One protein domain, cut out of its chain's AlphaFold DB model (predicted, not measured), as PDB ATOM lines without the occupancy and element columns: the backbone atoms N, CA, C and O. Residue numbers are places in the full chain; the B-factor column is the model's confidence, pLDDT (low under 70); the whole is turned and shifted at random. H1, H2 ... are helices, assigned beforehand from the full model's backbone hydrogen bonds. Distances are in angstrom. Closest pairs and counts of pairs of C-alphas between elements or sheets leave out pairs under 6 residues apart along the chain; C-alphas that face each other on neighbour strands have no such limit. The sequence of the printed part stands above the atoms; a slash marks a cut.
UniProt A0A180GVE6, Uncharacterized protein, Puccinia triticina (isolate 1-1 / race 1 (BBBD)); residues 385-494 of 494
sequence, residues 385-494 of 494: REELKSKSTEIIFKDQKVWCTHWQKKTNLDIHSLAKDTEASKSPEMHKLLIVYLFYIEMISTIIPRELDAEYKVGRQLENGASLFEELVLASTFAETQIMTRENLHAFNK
ATOM      1  N   ARG A 385      64.479  49.795 113.469       89.94
ATOM      2  CA  ARG A 385      64.830  51.043 114.169       89.94
ATOM      3  C   ARG A 385      66.272  51.462 113.902       89.94
ATOM      4  O   ARG A 385      66.495  52.636 113.624       89.94
ATOM      5  N   GLU A 386      67.224  50.533 113.950       90.81
ATOM      6  CA  GLU A 386      68.627  50.853 113.658       90.81
ATOM      7  C   GLU A 386      68.817  51.254 112.186       90.81
ATOM      8  O   GLU A 386      69.521  52.217 111.898       90.81
ATOM      9  N   GLU A 387      68.117  50.600 111.255       94.62
ATOM     10  CA  GLU A 387      68.117  50.980 109.837       94.62
ATOM     11  C   GLU A 387      67.561  52.393 109.618       94.62
ATOM     12  O   GLU A 387      68.151  53.187 108.885       94.62
ATOM     13  N   LEU A 388      66.441  52.734 110.266       93.94
ATOM     14  CA  LEU A 388      65.864  54.080 110.199       93.94
ATOM     15  C   LEU A 388      66.800  55.130 110.797       93.94
ATOM     16  O   LEU A 388      66.956  56.206 110.221       93.94
ATOM     17  N   LYS A 389      67.439  54.818 111.926       88.81
ATOM     18  CA  LYS A 389      68.427  55.689 112.566       88.81
ATOM     19  C   LYS A 389      69.621  55.930 111.644       88.81
ATOM     20  O   LYS A 389      69.967  57.084 111.421       88.81
ATOM     21  N   SER A 390      70.175  54.870 111.054       91.00
ATOM     22  CA  SER A 390      71.287  54.947 110.100       91.00
ATOM     23  C   SER A 390      70.935  55.811 108.882       91.00
ATOM     24  O   SER A 390      71.638  56.779 108.584       91.00
ATOM     25  N   LYS A 391      69.775  55.563 108.256       95.56
ATOM     26  CA  LYS A 391      69.276  56.371 107.128       95.56
ATOM     27  C   LYS A 391      69.073  57.839 107.502       95.56
ATOM     28  O   LYS A 391      69.431  58.724 106.735       95.56
ATOM     29  N   SER A 392      68.519  58.110 108.683       91.50
ATOM     30  CA  SER A 392      68.290  59.485 109.145       91.50
ATOM     31  C   SER A 392      69.610  60.222 109.358       91.50
ATOM     32  O   SER A 392      69.748  61.367 108.938       91.50
ATOM     33  N   THR A 393      70.608  59.559 109.951       91.75
ATOM     34  CA  THR A 393      71.944  60.146 110.099       91.75
ATOM     35  C   THR A 393      72.612  60.393 108.751       91.75
ATOM     36  O   THR A 393      73.184  61.457 108.554       91.75
ATOM     37  N   GLU A 394      72.494  59.464 107.800       95.50
ATOM     38  CA  GLU A 394      73.037  59.627 106.447       95.50
ATOM     39  C   GLU A 394      72.457  60.862 105.743       95.50
ATOM     40  O   GLU A 394      73.209  61.638 105.156       95.50
ATOM     41  N   ILE A 395      71.144  61.093 105.863       94.75
ATOM     42  CA  ILE A 395      70.477  62.282 105.311       94.75
ATOM     43  C   ILE A 395      71.040  63.564 105.936       94.75
ATOM     44  O   ILE A 395      71.403  64.482 105.207       94.75
ATOM     45  N   ILE A 396      71.169  63.616 107.268       94.88
ATOM     46  CA  ILE A 396      71.732  64.785 107.964       94.88
ATOM     47  C   ILE A 396      73.157  65.084 107.467       94.88
ATOM     48  O   ILE A 396      73.495  66.242 107.220       94.88
ATOM     49  N   PHE A 397      73.984  64.051 107.270       95.38
ATOM     50  CA  PHE A 397      75.367  64.220 106.812       95.38
ATOM     51  C   PHE A 397      75.496  64.597 105.343       95.38
ATOM     52  O   PHE A 397      76.403  65.349 104.983       95.38
ATOM     53  N   LYS A 398      74.590  64.116 104.488       96.75
ATOM     54  CA  LYS A 398      74.575  64.481 103.069       96.75
ATOM     55  C   LYS A 398      74.493  66.000 102.883       96.75
ATOM     56  O   LYS A 398      75.186  66.546 102.025       96.75
ATOM     57  N   ASP A 399      73.737  66.667 103.752       96.12
ATOM     58  CA  ASP A 399      73.504  68.110 103.706       96.12
ATOM     59  C   ASP A 399      74.291  68.884 104.781       96.12
ATOM     60  O   ASP A 399      73.959  70.024 105.107       96.12
ATOM     61  N   GLN A 400      75.375  68.314 105.326       95.31
ATOM     62  CA  GLN A 400      76.109  68.907 106.455       95.31
ATOM     63  C   GLN A 400      76.575  70.352 106.207       95.31
ATOM     64  O   GLN A 400      76.517  71.189 107.101       95.31
ATOM     65  N   LYS A 401      76.989  70.685 104.975       96.62
ATOM     66  CA  LYS A 401      77.428  72.048 104.622       96.62
ATOM     67  C   LYS A 401      76.286  73.060 104.719       96.62
ATOM     68  O   LYS A 401      76.514  74.206 105.112       96.62
ATOM     69  N   VAL A 402      75.074  72.636 104.355       97.62
ATOM     70  CA  VAL A 402      73.861  73.455 104.446       97.62
ATOM     71  C   VAL A 402      73.536  73.700 105.915       97.62
ATOM     72  O   VAL A 402      73.352  74.850 106.303       97.62
ATOM     73  N   TRP A 403      73.587  72.651 106.743       97.38
ATOM     74  CA  TRP A 403      73.375  72.748 108.189       97.38
ATOM     75  C   TRP A 403      74.384  73.661 108.890       97.38
ATOM     76  O   TRP A 403      73.973  74.570 109.605       97.38
ATOM     77  N   CYS A 404      75.687  73.507 108.630       97.19
ATOM     78  CA  CYS A 404      76.705  74.385 109.219       97.19
ATOM     79  C   CYS A 404      76.483  75.854 108.841       97.19
ATOM     80  O   CYS A 404      76.579  76.732 109.693       97.19
ATOM     81  N   THR A 405      76.131  76.124 107.580       97.88
ATOM     82  CA  THR A 405      75.847  77.487 107.105       97.88
ATOM     83  C   THR A 405      74.589  78.061 107.756       97.88
ATOM     84  O   THR A 405      74.562  79.233 108.127       97.88
ATOM     85  N   HIS A 406      73.543  77.245 107.908       97.38
ATOM     86  CA  HIS A 406      72.315  77.613 108.614       97.38
ATOM     87  C   HIS A 406      72.595  77.974 110.076       97.38
ATOM     88  O   HIS A 406      72.225  79.059 110.522       97.38
ATOM     89  N   TRP A 407      73.318  77.123 110.808       97.50
ATOM     90  CA  TRP A 407      73.656  77.386 112.207       97.50
ATOM     91  C   TRP A 407      74.582  78.586 112.369       97.50
ATOM     92  O   TRP A 407      74.314  79.416 113.230       97.50
ATOM     93  N   GLN A 408      75.586  78.754 111.505       97.44
ATOM     94  CA  GLN A 408      76.450  79.938 111.514       97.44
ATOM     95  C   GLN A 408      75.653  81.234 111.331       97.44
ATOM     96  O   GLN A 408      75.875  82.192 112.062       97.44
ATOM     97  N   LYS A 409      74.686  81.272 110.404       97.06
ATOM     98  CA  LYS A 409      73.808  82.445 110.235       97.06
ATOM     99  C   LYS A 409      72.966  82.729 111.480       97.06
ATOM    100  O   LYS A 409      72.645  83.880 111.750       97.06
ATOM    101  N   LYS A 410      72.586  81.686 112.219       95.50
ATOM    102  CA  LYS A 410      71.687  81.774 113.374       95.50
ATOM    103  C   LYS A 410      72.408  82.124 114.679       95.50
ATOM    104  O   LYS A 410      71.797  82.732 115.554       95.50
ATOM    105  N   THR A 411      73.674  81.738 114.819       95.62
ATOM    106  CA  THR A 411      74.483  81.949 116.034       95.62
ATOM    107  C   THR A 411      75.576  83.002 115.866       95.62
ATOM    108  O   THR A 411      76.113  83.468 116.862       95.62
ATOM    109  N   ASN A 412      75.926  83.374 114.631       96.00
ATOM    110  CA  ASN A 412      77.131  84.134 114.280       96.00
ATOM    111  C   ASN A 412      78.461  83.458 114.680       96.00
ATOM    112  O   ASN A 412      79.507  84.101 114.627       96.00
ATOM    113  N   LEU A 413      78.450  82.170 115.042       95.88
ATOM    114  CA  LEU A 413      79.665  81.394 115.306       95.88
ATOM    115  C   LEU A 413      80.207  80.760 114.021       95.88
ATOM    116  O   LEU A 413      79.434  80.334 113.161       95.88
ATOM    117  N   ASP A 414      81.529  80.615 113.910       96.50
ATOM    118  CA  ASP A 414      82.158  79.891 112.798       96.50
ATOM    119  C   ASP A 414      82.043  78.366 112.976       96.50
ATOM    120  O   ASP A 414      82.988  77.654 113.325       96.50
ATOM    121  N   ILE A 415      80.836  77.855 112.727       96.50
ATOM    122  CA  ILE A 415      80.523  76.426 112.817       96.50
ATOM    123  C   ILE A 415      81.332  75.605 111.801       96.50
ATOM    124  O   ILE A 415      81.623  74.438 112.057       96.50
ATOM    125  N   HIS A 416      81.729  76.189 110.661       95.94
ATOM    126  CA  HIS A 416      82.571  75.492 109.683       95.94
ATOM    127  C   HIS A 416      83.976  75.249 110.229       95.94
ATOM    128  O   HIS A 416      84.482  74.139 110.055       95.94
ATOM    129  N   SER A 417      84.583  76.229 110.911       95.31
ATOM    130  CA  SER A 417      85.872  76.016 111.585       95.31
ATOM    131  C   SER A 417      85.757  74.922 112.640       95.31
ATOM    132  O   SER A 417      86.494  73.944 112.570       95.31
ATOM    133  N   LEU A 418      84.757  74.997 113.523       94.50
ATOM    134  CA  LEU A 418      84.551  73.986 114.569       94.50
ATOM    135  C   LEU A 418      84.350  72.572 113.985       94.50
ATOM    136  O   LEU A 418      84.894  71.579 114.476       94.50
ATOM    137  N   ALA A 419      83.589  72.462 112.895       94.00
ATOM    138  CA  ALA A 419      83.383  71.202 112.190       94.00
ATOM    139  C   ALA A 419      84.673  70.674 111.534       94.00
ATOM    140  O   ALA A 419      84.902  69.465 111.522       94.00
ATOM    141  N   LYS A 420      85.529  71.561 111.022       93.06
ATOM    142  CA  LYS A 420      86.825  71.205 110.435       93.06
ATOM    143  C   LYS A 420      87.844  70.798 111.502       93.06
ATOM    144  O   LYS A 420      88.561  69.821 111.309       93.06
ATOM    145  N   ASP A 421      87.874  71.494 112.634       91.44
ATOM    146  CA  ASP A 421      88.771  71.195 113.754       91.44
ATOM    147  C   ASP A 421      88.434  69.831 114.373       91.44
ATOM    148  O   ASP A 421      89.316  69.035 114.702       91.44
ATOM    149  N   THR A 422      87.143  69.497 114.439       90.94
ATOM    150  CA  THR A 422      86.679  68.174 114.881       90.94
ATOM    151  C   THR A 422      86.932  67.070 113.853       90.94
ATOM    152  O   THR A 422      87.190  65.935 114.250       90.94
ATOM    153  N   GLU A 423      86.922  67.374 112.554       88.94
ATOM    154  CA  GLU A 423      87.324  66.436 111.494       88.94
ATOM    155  C   GLU A 423      88.839  66.177 111.499       88.94
ATOM    156  O   GLU A 423      89.271  65.043 111.299       88.94
ATOM    157  N   ALA A 424      89.640  67.209 111.782       87.69
ATOM    158  CA  ALA A 424      91.089  67.103 111.942       87.69
ATOM    159  C   ALA A 424      91.501  66.391 113.243       87.69
ATOM    160  O   ALA A 424      92.641  65.935 113.373       87.69
ATOM    161  N   SER A 425      90.587  66.288 114.212       84.19
ATOM    162  CA  SER A 425      90.810  65.520 115.434       84.19
ATOM    163  C   SER A 425      91.004  64.027 115.130       84.19
ATOM    164  O   SER A 425      90.585  63.507 114.097       84.19
ATOM    165  N   LYS A 426      91.617  63.288 116.064       78.25
ATOM    166  CA  LYS A 426      91.927  61.855 115.889       78.25
ATOM    167  C   LYS A 426      90.698  60.968 115.634       78.25
ATOM    168  O   LYS A 426      90.876  59.816 115.247       78.25
ATOM    169  N   SER A 427      89.479  61.461 115.873       85.44
ATOM    170  CA  SER A 427      88.253  60.694 115.670       85.44
ATOM    171  C   SER A 427      87.298  61.403 114.699       85.44
ATOM    172  O   SER A 427      86.626  62.355 115.100       85.44
ATOM    173  N   PRO A 428      87.126  60.899 113.459       84.50
ATOM    174  CA  PRO A 428      86.119  61.418 112.525       84.50
ATOM    175  C   PRO A 428      84.681  61.243 113.050       84.50
ATOM    176  O   PRO A 428      83.728  61.807 112.510       84.50
ATOM    177  N   GLU A 429      84.498  60.463 114.117       90.06
ATOM    178  CA  GLU A 429      83.223  60.312 114.810       90.06
ATOM    179  C   GLU A 429      82.843  61.583 115.581       90.06
ATOM    180  O   GLU A 429      81.654  61.832 115.768       90.06
ATOM    181  N   MET A 430      83.815  62.419 115.972       90.69
ATOM    182  CA  MET A 430      83.554  63.678 116.679       90.69
ATOM    183  C   MET A 430      82.888  64.708 115.777       90.69
ATOM    184  O   MET A 430      81.911  65.329 116.190       90.69
ATOM    185  N   HIS A 431      83.341  64.822 114.525       92.88
ATOM    186  CA  HIS A 431      82.657  65.632 113.519       92.88
ATOM    187  C   HIS A 431      81.196  65.188 113.367       92.88
ATOM    188  O   HIS A 431      80.269  65.993 113.437       92.88
ATOM    189  N   LYS A 432      80.972  63.871 113.252       93.19
ATOM    190  CA  LYS A 432      79.618  63.315 113.153       93.19
ATOM    191  C   LYS A 432      78.766  63.635 114.380       93.19
ATOM    192  O   LYS A 432      77.591  63.982 114.253       93.19
ATOM    193  N   LEU A 433      79.362  63.528 115.563       93.94
ATOM    194  CA  LEU A 433      78.701  63.813 116.826       93.94
ATOM    195  C   LEU A 433      78.295  65.286 116.936       93.94
ATOM    196  O   LEU A 433      77.167  65.540 117.347       93.94
ATOM    197  N   LEU A 434      79.155  66.226 116.525       95.25
ATOM    198  CA  LEU A 434      78.857  67.663 116.520       95.25
ATOM    199  C   LEU A 434      77.599  67.969 115.698       95.25
ATOM    200  O   LEU A 434      76.662  68.577 116.211       95.25
ATOM    201  N   ILE A 435      77.554  67.507 114.443       96.50
ATOM    202  CA  ILE A 435      76.428  67.781 113.539       96.50
ATOM    203  C   ILE A 435      75.126  67.197 114.097       96.50
ATOM    204  O   ILE A 435      74.107  67.883 114.160       96.50
ATOM    205  N   VAL A 436      75.148  65.942 114.552       95.88
ATOM    206  CA  VAL A 436      73.956  65.293 115.118       95.88
ATOM    207  C   VAL A 436      73.511  65.983 116.409       95.88
ATOM    208  O   VAL A 436      72.314  66.154 116.630       95.88
ATOM    209  N   TYR A 437      74.450  66.408 117.251       96.06
ATOM    210  CA  TYR A 437      74.163  67.107 118.500       96.06
ATOM    211  C   TYR A 437      73.490  68.466 118.266       96.06
ATOM    212  O   TYR A 437      72.434  68.723 118.847       96.06
ATOM    213  N   LEU A 438      74.037  69.299 117.376       96.94
ATOM    214  CA  LEU A 438      73.437  70.592 117.026       96.94
ATOM    215  C   LEU A 438      72.065  70.420 116.360       96.94
ATOM    216  O   LEU A 438      71.124  71.140 116.697       96.94
ATOM    217  N   PHE A 439      71.911  69.406 115.502       96.88
ATOM    218  CA  PHE A 439      70.614  69.054 114.926       96.88
ATOM    219  C   PHE A 439      69.583  68.699 116.006       96.88
ATOM    220  O   PHE A 439      68.454  69.189 115.969       96.88
ATOM    221  N   TYR A 440      69.960  67.891 117.005       95.62
ATOM    222  CA  TYR A 440      69.069  67.559 118.120       95.62
ATOM    223  C   TYR A 440      68.706  68.773 118.970       95.62
ATOM    224  O   TYR A 440      67.553  68.867 119.390       95.62
ATOM    225  N   ILE A 441      69.645  69.693 119.215       96.00
ATOM    226  CA  ILE A 441      69.348  70.946 119.917       96.00
ATOM    227  C   ILE A 441      68.246  71.690 119.170       96.00
ATOM    228  O   ILE A 441      67.191  71.925 119.748       96.00
ATOM    229  N   GLU A 442      68.430  71.974 117.879       95.62
ATOM    230  CA  GLU A 442      67.428  72.702 117.094       95.62
ATOM    231  C   GLU A 442      66.083  71.959 117.015       95.62
ATOM    232  O   GLU A 442      65.022  72.564 117.192       95.62
ATOM    233  N   MET A 443      66.102  70.639 116.818       94.81
ATOM    234  CA  MET A 443      64.890  69.818 116.793       94.81
ATOM    235  C   MET A 443      64.129  69.884 118.130       94.81
ATOM    236  O   MET A 443      62.914  70.065 118.157       94.81
ATOM    237  N   ILE A 444      64.821  69.778 119.265       92.69
ATOM    238  CA  ILE A 444      64.187  69.876 120.587       92.69
ATOM    239  C   ILE A 444      63.663  71.296 120.825       92.69
ATOM    240  O   ILE A 444      62.553  71.465 121.333       92.69
ATOM    241  N   SER A 445      64.427  72.320 120.435       90.88
ATOM    242  CA  SER A 445      64.029  73.725 120.558       90.88
ATOM    243  C   SER A 445      62.791  74.070 119.731       90.88
ATOM    244  O   SER A 445      62.041  74.956 120.131       90.88
ATOM    245  N   THR A 446      62.567  73.381 118.608       88.75
ATOM    246  CA  THR A 446      61.399  73.581 117.733       88.75
ATOM    247  C   THR A 446      60.179  72.763 118.161       88.75
ATOM    248  O   THR A 446      59.053  73.230 118.006       88.75
ATOM    249  N   ILE A 447      60.372  71.567 118.730       90.38
ATOM    250  CA  ILE A 447      59.266  70.709 119.190       90.38
ATOM    251  C   ILE A 447      58.695  71.184 120.530       90.38
ATOM    252  O   ILE A 447      57.484  71.109 120.738       90.38
ATOM    253  N   ILE A 448      59.544  71.638 121.458       87.19
ATOM    254  CA  ILE A 448      59.097  72.087 122.781       87.19
ATOM    255  C   ILE A 448      58.565  73.521 122.654       87.19
ATOM    256  O   ILE A 448      59.367  74.429 122.426       87.19
ATOM    257  N   PRO A 449      57.253  73.768 122.849       73.25
ATOM    258  CA  PRO A 449      56.694  75.110 122.749       73.25
ATOM    259  C   PRO A 449      57.328  76.007 123.812       73.25
ATOM    260  O   PRO A 449      57.228  75.733 125.009       73.25
ATOM    261  N   ARG A 450      57.987  77.079 123.377       76.62
ATOM    262  CA  ARG A 450      58.513  78.132 124.250       76.62
ATOM    263  C   ARG A 450      57.809  79.441 123.908       76.62
ATOM    264  O   ARG A 450      57.333  79.620 122.793       76.62
ATOM    265  N   GLU A 451      57.711  80.323 124.894       82.31
ATOM    266  CA  GLU A 451      57.088  81.647 124.755       82.31
ATOM    267  C   GLU A 451      57.659  82.441 123.567       82.31
ATOM    268  O   GLU A 451      58.819  82.225 123.211       82.31
ATOM    269  N   LEU A 452      56.837  83.366 123.042       70.50
ATOM    270  CA  LEU A 452      56.864  84.058 121.735       70.50
ATOM    271  C   LEU A 452      58.230  84.447 121.127       70.50
ATOM    272  O   LEU A 452      58.325  84.502 119.905       70.50
ATOM    273  N   ASP A 453      59.301  84.591 121.903       77.00
ATOM    274  CA  ASP A 453      60.668  84.823 121.401       77.00
ATOM    275  C   ASP A 453      61.415  83.514 121.073       77.00
ATOM    276  O   ASP A 453      62.569  83.304 121.465       77.00
ATOM    277  N   ALA A 454      60.742  82.575 120.407       72.25
ATOM    278  CA  ALA A 454      61.272  81.231 120.182       72.25
ATOM    279  C   ALA A 454      62.509  81.229 119.267       72.25
ATOM    280  O   ALA A 454      63.462  80.495 119.528       72.25
ATOM    281  N   GLU A 455      62.534  82.076 118.235       74.94
ATOM    282  CA  GLU A 455      63.615  82.092 117.242       74.94
ATOM    283  C   GLU A 455      64.948  82.560 117.839       74.94
ATOM    284  O   GLU A 455      65.963  81.866 117.714       74.94
ATOM    285  N   TYR A 456      64.927  83.665 118.593       80.94
ATOM    286  CA  TYR A 456      66.097  84.170 119.316       80.94
ATOM    287  C   TYR A 456      66.617  83.153 120.347       80.94
ATOM    288  O   TYR A 456      67.825  82.964 120.509       80.94
ATOM    289  N   LYS A 457      65.706  82.426 121.012       85.44
ATOM    290  CA  LYS A 457      66.066  81.380 121.980       85.44
ATOM    291  C   LYS A 457      66.737  80.172 121.322       85.44
ATOM    292  O   LYS A 457      67.618  79.586 121.950       85.44
ATOM    293  N   VAL A 458      66.361  79.798 120.093       91.75
ATOM    294  CA  VAL A 458      66.999  78.671 119.388       91.75
ATOM    295  C   VAL A 458      68.443  79.009 119.022       91.75
ATOM    296  O   VAL A 458      69.323  78.189 119.264       91.75
ATOM    297  N   GLY A 459      68.702  80.219 118.510       93.31
ATOM    298  CA  GLY A 459      70.065  80.677 118.214       93.31
ATOM    299  C   GLY A 459      70.973  80.605 119.442       93.31
ATOM    300  O   GLY A 459      72.001  79.940 119.405       93.31
ATOM    301  N   ARG A 460      70.529  81.154 120.580       94.00
ATOM    302  CA  ARG A 460      71.298  81.098 121.835       94.00
ATOM    303  C   ARG A 460      71.528  79.666 122.347       94.00
ATOM    304  O   ARG A 460      72.559  79.374 122.940       94.00
ATOM    305  N   GLN A 461      70.574  78.751 122.151       94.50
ATOM    306  CA  GLN A 461      70.740  77.345 122.552       94.50
ATOM    307  C   GLN A 461      71.739  76.603 121.668       94.50
ATOM    308  O   GLN A 461      72.519  75.803 122.182       94.50
ATOM    309  N   LEU A 462      71.729  76.881 120.364       96.44
ATOM    310  CA  LEU A 462      72.728  76.370 119.431       96.44
ATOM    311  C   LEU A 462      74.118  76.920 119.750       96.44
ATOM    312  O   LEU A 462      75.070  76.151 119.762       96.44
ATOM    313  N   GLU A 463      74.220  78.214 120.054       96.69
ATOM    314  CA  GLU A 463      75.459  78.874 120.470       96.69
ATOM    315  C   GLU A 463      76.036  78.211 121.727       96.69
ATOM    316  O   GLU A 463      77.126  77.648 121.682       96.69
ATOM    317  N   ASN A 464      75.247  78.147 122.807       96.12
ATOM    318  CA  ASN A 464      75.643  77.479 124.049       96.12
ATOM    319  C   ASN A 464      76.018  76.008 123.821       96.12
ATOM    320  O   ASN A 464      76.947  75.495 124.438       96.12
ATOM    321  N   GLY A 465      75.279  75.315 122.951       95.75
ATOM    322  CA  GLY A 465      75.562  73.933 122.589       95.75
ATOM    323  C   GLY A 465      76.906  73.785 121.882       95.75
ATOM    324  O   GLY A 465      77.697  72.926 122.268       95.75
ATOM    325  N   ALA A 466      77.177  74.621 120.880       96.38
ATOM    326  CA  ALA A 466      78.433  74.618 120.140       96.38
ATOM    327  C   ALA A 466      79.624  74.927 121.057       96.38
ATOM    328  O   ALA A 466      80.583  74.159 121.060       96.38
ATOM    329  N   SER A 467      79.527  75.962 121.899       95.38
ATOM    330  CA  SER A 467      80.577  76.312 122.865       95.38
ATOM    331  C   SER A 467      80.829  75.198 123.880       95.38
ATOM    332  O   SER A 467      81.976  74.864 124.157       95.38
ATOM    333  N   LEU A 468      79.770  74.562 124.394       94.38
ATOM    334  CA  LEU A 468      79.913  73.422 125.301       94.38
ATOM    335  C   LEU A 468      80.591  72.231 124.610       94.38
ATOM    336  O   LEU A 468      81.397  71.531 125.217       94.38
ATOM    337  N   PHE A 469      80.258  71.973 123.343       93.56
ATOM    338  CA  PHE A 469      80.897  70.907 122.576       93.56
ATOM    339  C   PHE A 469      82.386  71.194 122.371       93.56
ATOM    340  O   PHE A 469      83.217  70.310 122.580       93.56
ATOM    341  N   GLU A 470      82.715  72.428 121.993       92.88
ATOM    342  CA  GLU A 470      84.084  72.904 121.831       92.88
ATOM    343  C   GLU A 470      84.885  72.735 123.127       92.88
ATOM    344  O   GLU A 470      85.934  72.093 123.119       92.88
ATOM    345  N   GLU A 471      84.348  73.200 124.258       91.25
ATOM    346  CA  GLU A 471      84.966  73.051 125.577       91.25
ATOM    347  C   GLU A 471      85.212  71.574 125.917       91.25
ATOM    348  O   GLU A 471      86.317  71.185 126.284       91.25
ATOM    349  N   LEU A 472      84.214  70.708 125.745       88.62
ATOM    350  CA  LEU A 472      84.328  69.301 126.132       88.62
ATOM    351  C   LEU A 472      85.290  68.509 125.237       88.62
ATOM    352  O   LEU A 472      86.013  67.627 125.719       88.62
ATOM    353  N   VAL A 473      85.296  68.786 123.934       84.88
ATOM    354  CA  VAL A 473      86.041  67.991 122.948       84.88
ATOM    355  C   VAL A 473      87.436  68.559 122.697       84.88
ATOM    356  O   VAL A 473      88.407  67.801 122.670       84.88
ATOM    357  N   LEU A 474      87.581  69.877 122.569       80.25
ATOM    358  CA  LEU A 474      88.891  70.487 122.344       80.25
ATOM    359  C   LEU A 474      89.704  70.598 123.640       80.25
ATOM    360  O   LEU A 474      90.906  70.334 123.615       80.25
ATOM    361  N   ALA A 475      89.089  70.877 124.797       81.00
ATOM    362  CA  ALA A 475      89.870  70.963 126.039       81.00
ATOM    363  C   ALA A 475      90.392  69.589 126.497       81.00
ATOM    364  O   ALA A 475      91.499  69.492 127.033       81.00
ATOM    365  N   SER A 476      89.643  68.507 126.248       73.31
ATOM    366  CA  SER A 476      90.085  67.149 126.600       73.31
ATOM    367  C   SER A 476      91.245  66.658 125.731       73.31
ATOM    368  O   SER A 476      92.204  66.088 126.255       73.31
ATOM    369  N   THR A 477      91.219  66.943 124.427       68.88
ATOM    370  CA  THR A 477      92.333  66.594 123.528       68.88
ATOM    371  C   THR A 477      93.605  67.371 123.865       68.88
ATOM    372  O   THR A 477      94.706  66.819 123.768       68.88
ATOM    373  N   PHE A 478      93.482  68.614 124.339       65.38
ATOM    374  CA  PHE A 478      94.627  69.403 124.788       65.38
ATOM    375  C   PHE A 478      95.269  68.829 126.060       65.38
ATOM    376  O   PHE A 478      96.493  68.693 126.124       65.38
ATOM    377  N   ALA A 479      94.459  68.413 127.039       73.12
ATOM    378  CA  ALA A 479      94.950  67.807 128.277       73.12
ATOM    379  C   ALA A 479      95.684  66.475 128.031       73.12
ATOM    380  O   ALA A 479      96.782  66.274 128.548       73.12
ATOM    381  N   GLU A 480      95.136  65.590 127.191       73.25
ATOM    382  CA  GLU A 480      95.800  64.325 126.836       73.25
ATOM    383  C   GLU A 480      97.114  64.555 126.081       73.25
ATOM    384  O   GLU A 480      98.112  63.878 126.331       73.25
ATOM    385  N   THR A 481      97.148  65.550 125.189       70.12
ATOM    386  CA  THR A 481      98.356  65.866 124.419       70.12
ATOM    387  C   THR A 481      99.456  66.449 125.308       70.12
ATOM    388  O   THR A 481     100.624  66.097 125.129       70.12
ATOM    389  N   GLN A 482      99.107  67.274 126.304       67.25
ATOM    390  CA  GLN A 482     100.065  67.777 127.297       67.25
ATOM    391  C   GLN A 482     100.639  66.669 128.186       67.25
ATOM    392  O   GLN A 482     101.839  66.659 128.464       67.25
ATOM    393  N   ILE A 483      99.809  65.712 128.610       72.94
ATOM    394  CA  ILE A 483     100.272  64.565 129.402       72.94
ATOM    395  C   ILE A 483     101.241  63.716 128.568       72.94
ATOM    396  O   ILE A 483     102.352  63.432 129.013       72.94
ATOM    397  N   MET A 484     100.884  63.408 127.317       74.88
ATOM    398  CA  MET A 484     101.710  62.583 126.431       74.88
ATOM    399  C   MET A 484     103.043  63.257 126.053       74.88
ATOM    400  O   MET A 484     104.083  62.602 125.995       74.88
ATOM    401  N   THR A 485     103.051  64.574 125.815       74.25
ATOM    402  CA  THR A 485     104.300  65.315 125.544       74.25
ATOM    403  C   THR A 485     105.214  65.357 126.763       74.25
ATOM    404  O   THR A 485     106.427  65.203 126.612       74.25
ATOM    405  N   ARG A 486     104.656  65.488 127.971       66.69
ATOM    406  CA  ARG A 486     105.431  65.455 129.216       66.69
ATOM    407  C   ARG A 486     106.066  64.085 129.469       66.69
ATOM    408  O   ARG A 486     107.224  64.029 129.878       66.69
ATOM    409  N   GLU A 487     105.355  62.997 129.187       81.31
ATOM    410  CA  GLU A 487     105.890  61.632 129.303       81.31
ATOM    411  C   GLU A 487     107.010  61.360 128.288       81.31
ATOM    412  O   GLU A 487     108.059  60.829 128.656       81.31
ATOM    413  N   ASN A 488     106.847  61.802 127.038       79.44
ATOM    414  CA  ASN A 488     107.870  61.640 126.001       79.44
ATOM    415  C   ASN A 488     109.141  62.460 126.286       79.44
ATOM    416  O   ASN A 488     110.247  61.956 126.102       79.44
ATOM    417  N   LEU A 489     109.005  63.690 126.799       75.62
ATOM    418  CA  LEU A 489     110.145  64.489 127.277       75.62
ATOM    419  C   LEU A 489     110.879  63.801 128.436       75.62
ATOM    420  O   LEU A 489     112.105  63.862 128.521       75.62
ATOM    421  N   HIS A 490     110.148  63.118 129.319       75.88
ATOM    422  CA  HIS A 490     110.745  62.398 130.441       75.88
ATOM    423  C   HIS A 490     111.440  61.092 130.016       75.88
ATOM    424  O   HIS A 490     112.389  60.665 130.679       75.88
ATOM    425  N   ALA A 491     110.985  60.464 128.929       78.75
ATOM    426  CA  ALA A 491     111.620  59.291 128.334       78.75
ATOM    427  C   ALA A 491     112.880  59.647 127.529       78.75
ATOM    428  O   ALA A 491     113.820  58.868 127.528       78.75
ATOM    429  N   PHE A 492     112.918  60.817 126.884       76.25
ATOM    430  CA  PHE A 492     114.075  61.266 126.097       76.25
ATOM    431  C   PHE A 492     115.269  61.713 126.959       76.25
ATOM    432  O   PHE A 492     116.408  61.671 126.512       76.25
ATOM    433  N   ASN A 493     115.016  62.138 128.200       70.56
ATOM    434  CA  ASN A 493     116.055  62.557 129.149       70.56
ATOM    435  C   ASN A 493     116.606  61.407 130.021       70.56
ATOM    436  O   ASN A 493     117.323  61.668 130.989       70.56
ATOM    437  N   LYS A 494     116.257  60.154 129.717       69.25
ATOM    438  CA  LYS A 494     116.862  58.943 130.290       69.25
ATOM    439  C   LYS A 494     117.656  58.228 129.213       69.25
ATOM    440  O   LYS A 494     118.713  57.671 129.576       69.25
TER     441      LYS A 494
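What this domain is: This is residues 385 to 494 of the 494 residues of an uncharacterized protein of Puccinia triticina (isolate 1-1 / race 1 (BBBD)) (UniProt A0A180GVE6). H4 and the longer H5 fold back as a hairpin, with H3 beside H4 and H2 crossing one side. Residues 385 to 392 of H1 stick out, as do residues 478 to 494. The printed part has 110 residues, 95 of them in the five named helices H1 to H5 in chain order, with no named strand; its class is all helix, and it is loose, with a radius of gyration of the C-alphas of 17.5 A and spans of 65 by 34 by 22 A.

How they stand to each other: Look at H1, residues 385 to 398: residues 393 to 397 alone touch H4, residues 428 to 447, the closest C-alphas, 393 and 436, 7.5 A apart. H2, residues 400 to 411, touches H3, residues 415 to 424. H3, H4 and H5, residues 454 to 492, form an up-and-down bundle, each running against the one before. O i to N i+4 pairs within hydrogen-bond range are 15 of 16 in H4, 34 of 35 in H5.

Where its parts are: Find C-alpha 385 at (64.830, 51.043, 114.169). H5 runs 56.8 A to C-alpha 492 at (114.075, 61.266, 126.097).

The domain as a whole: The printed part has no cut; pLDDT is under 70 at residues 477 to 478, 482, 486 and 494.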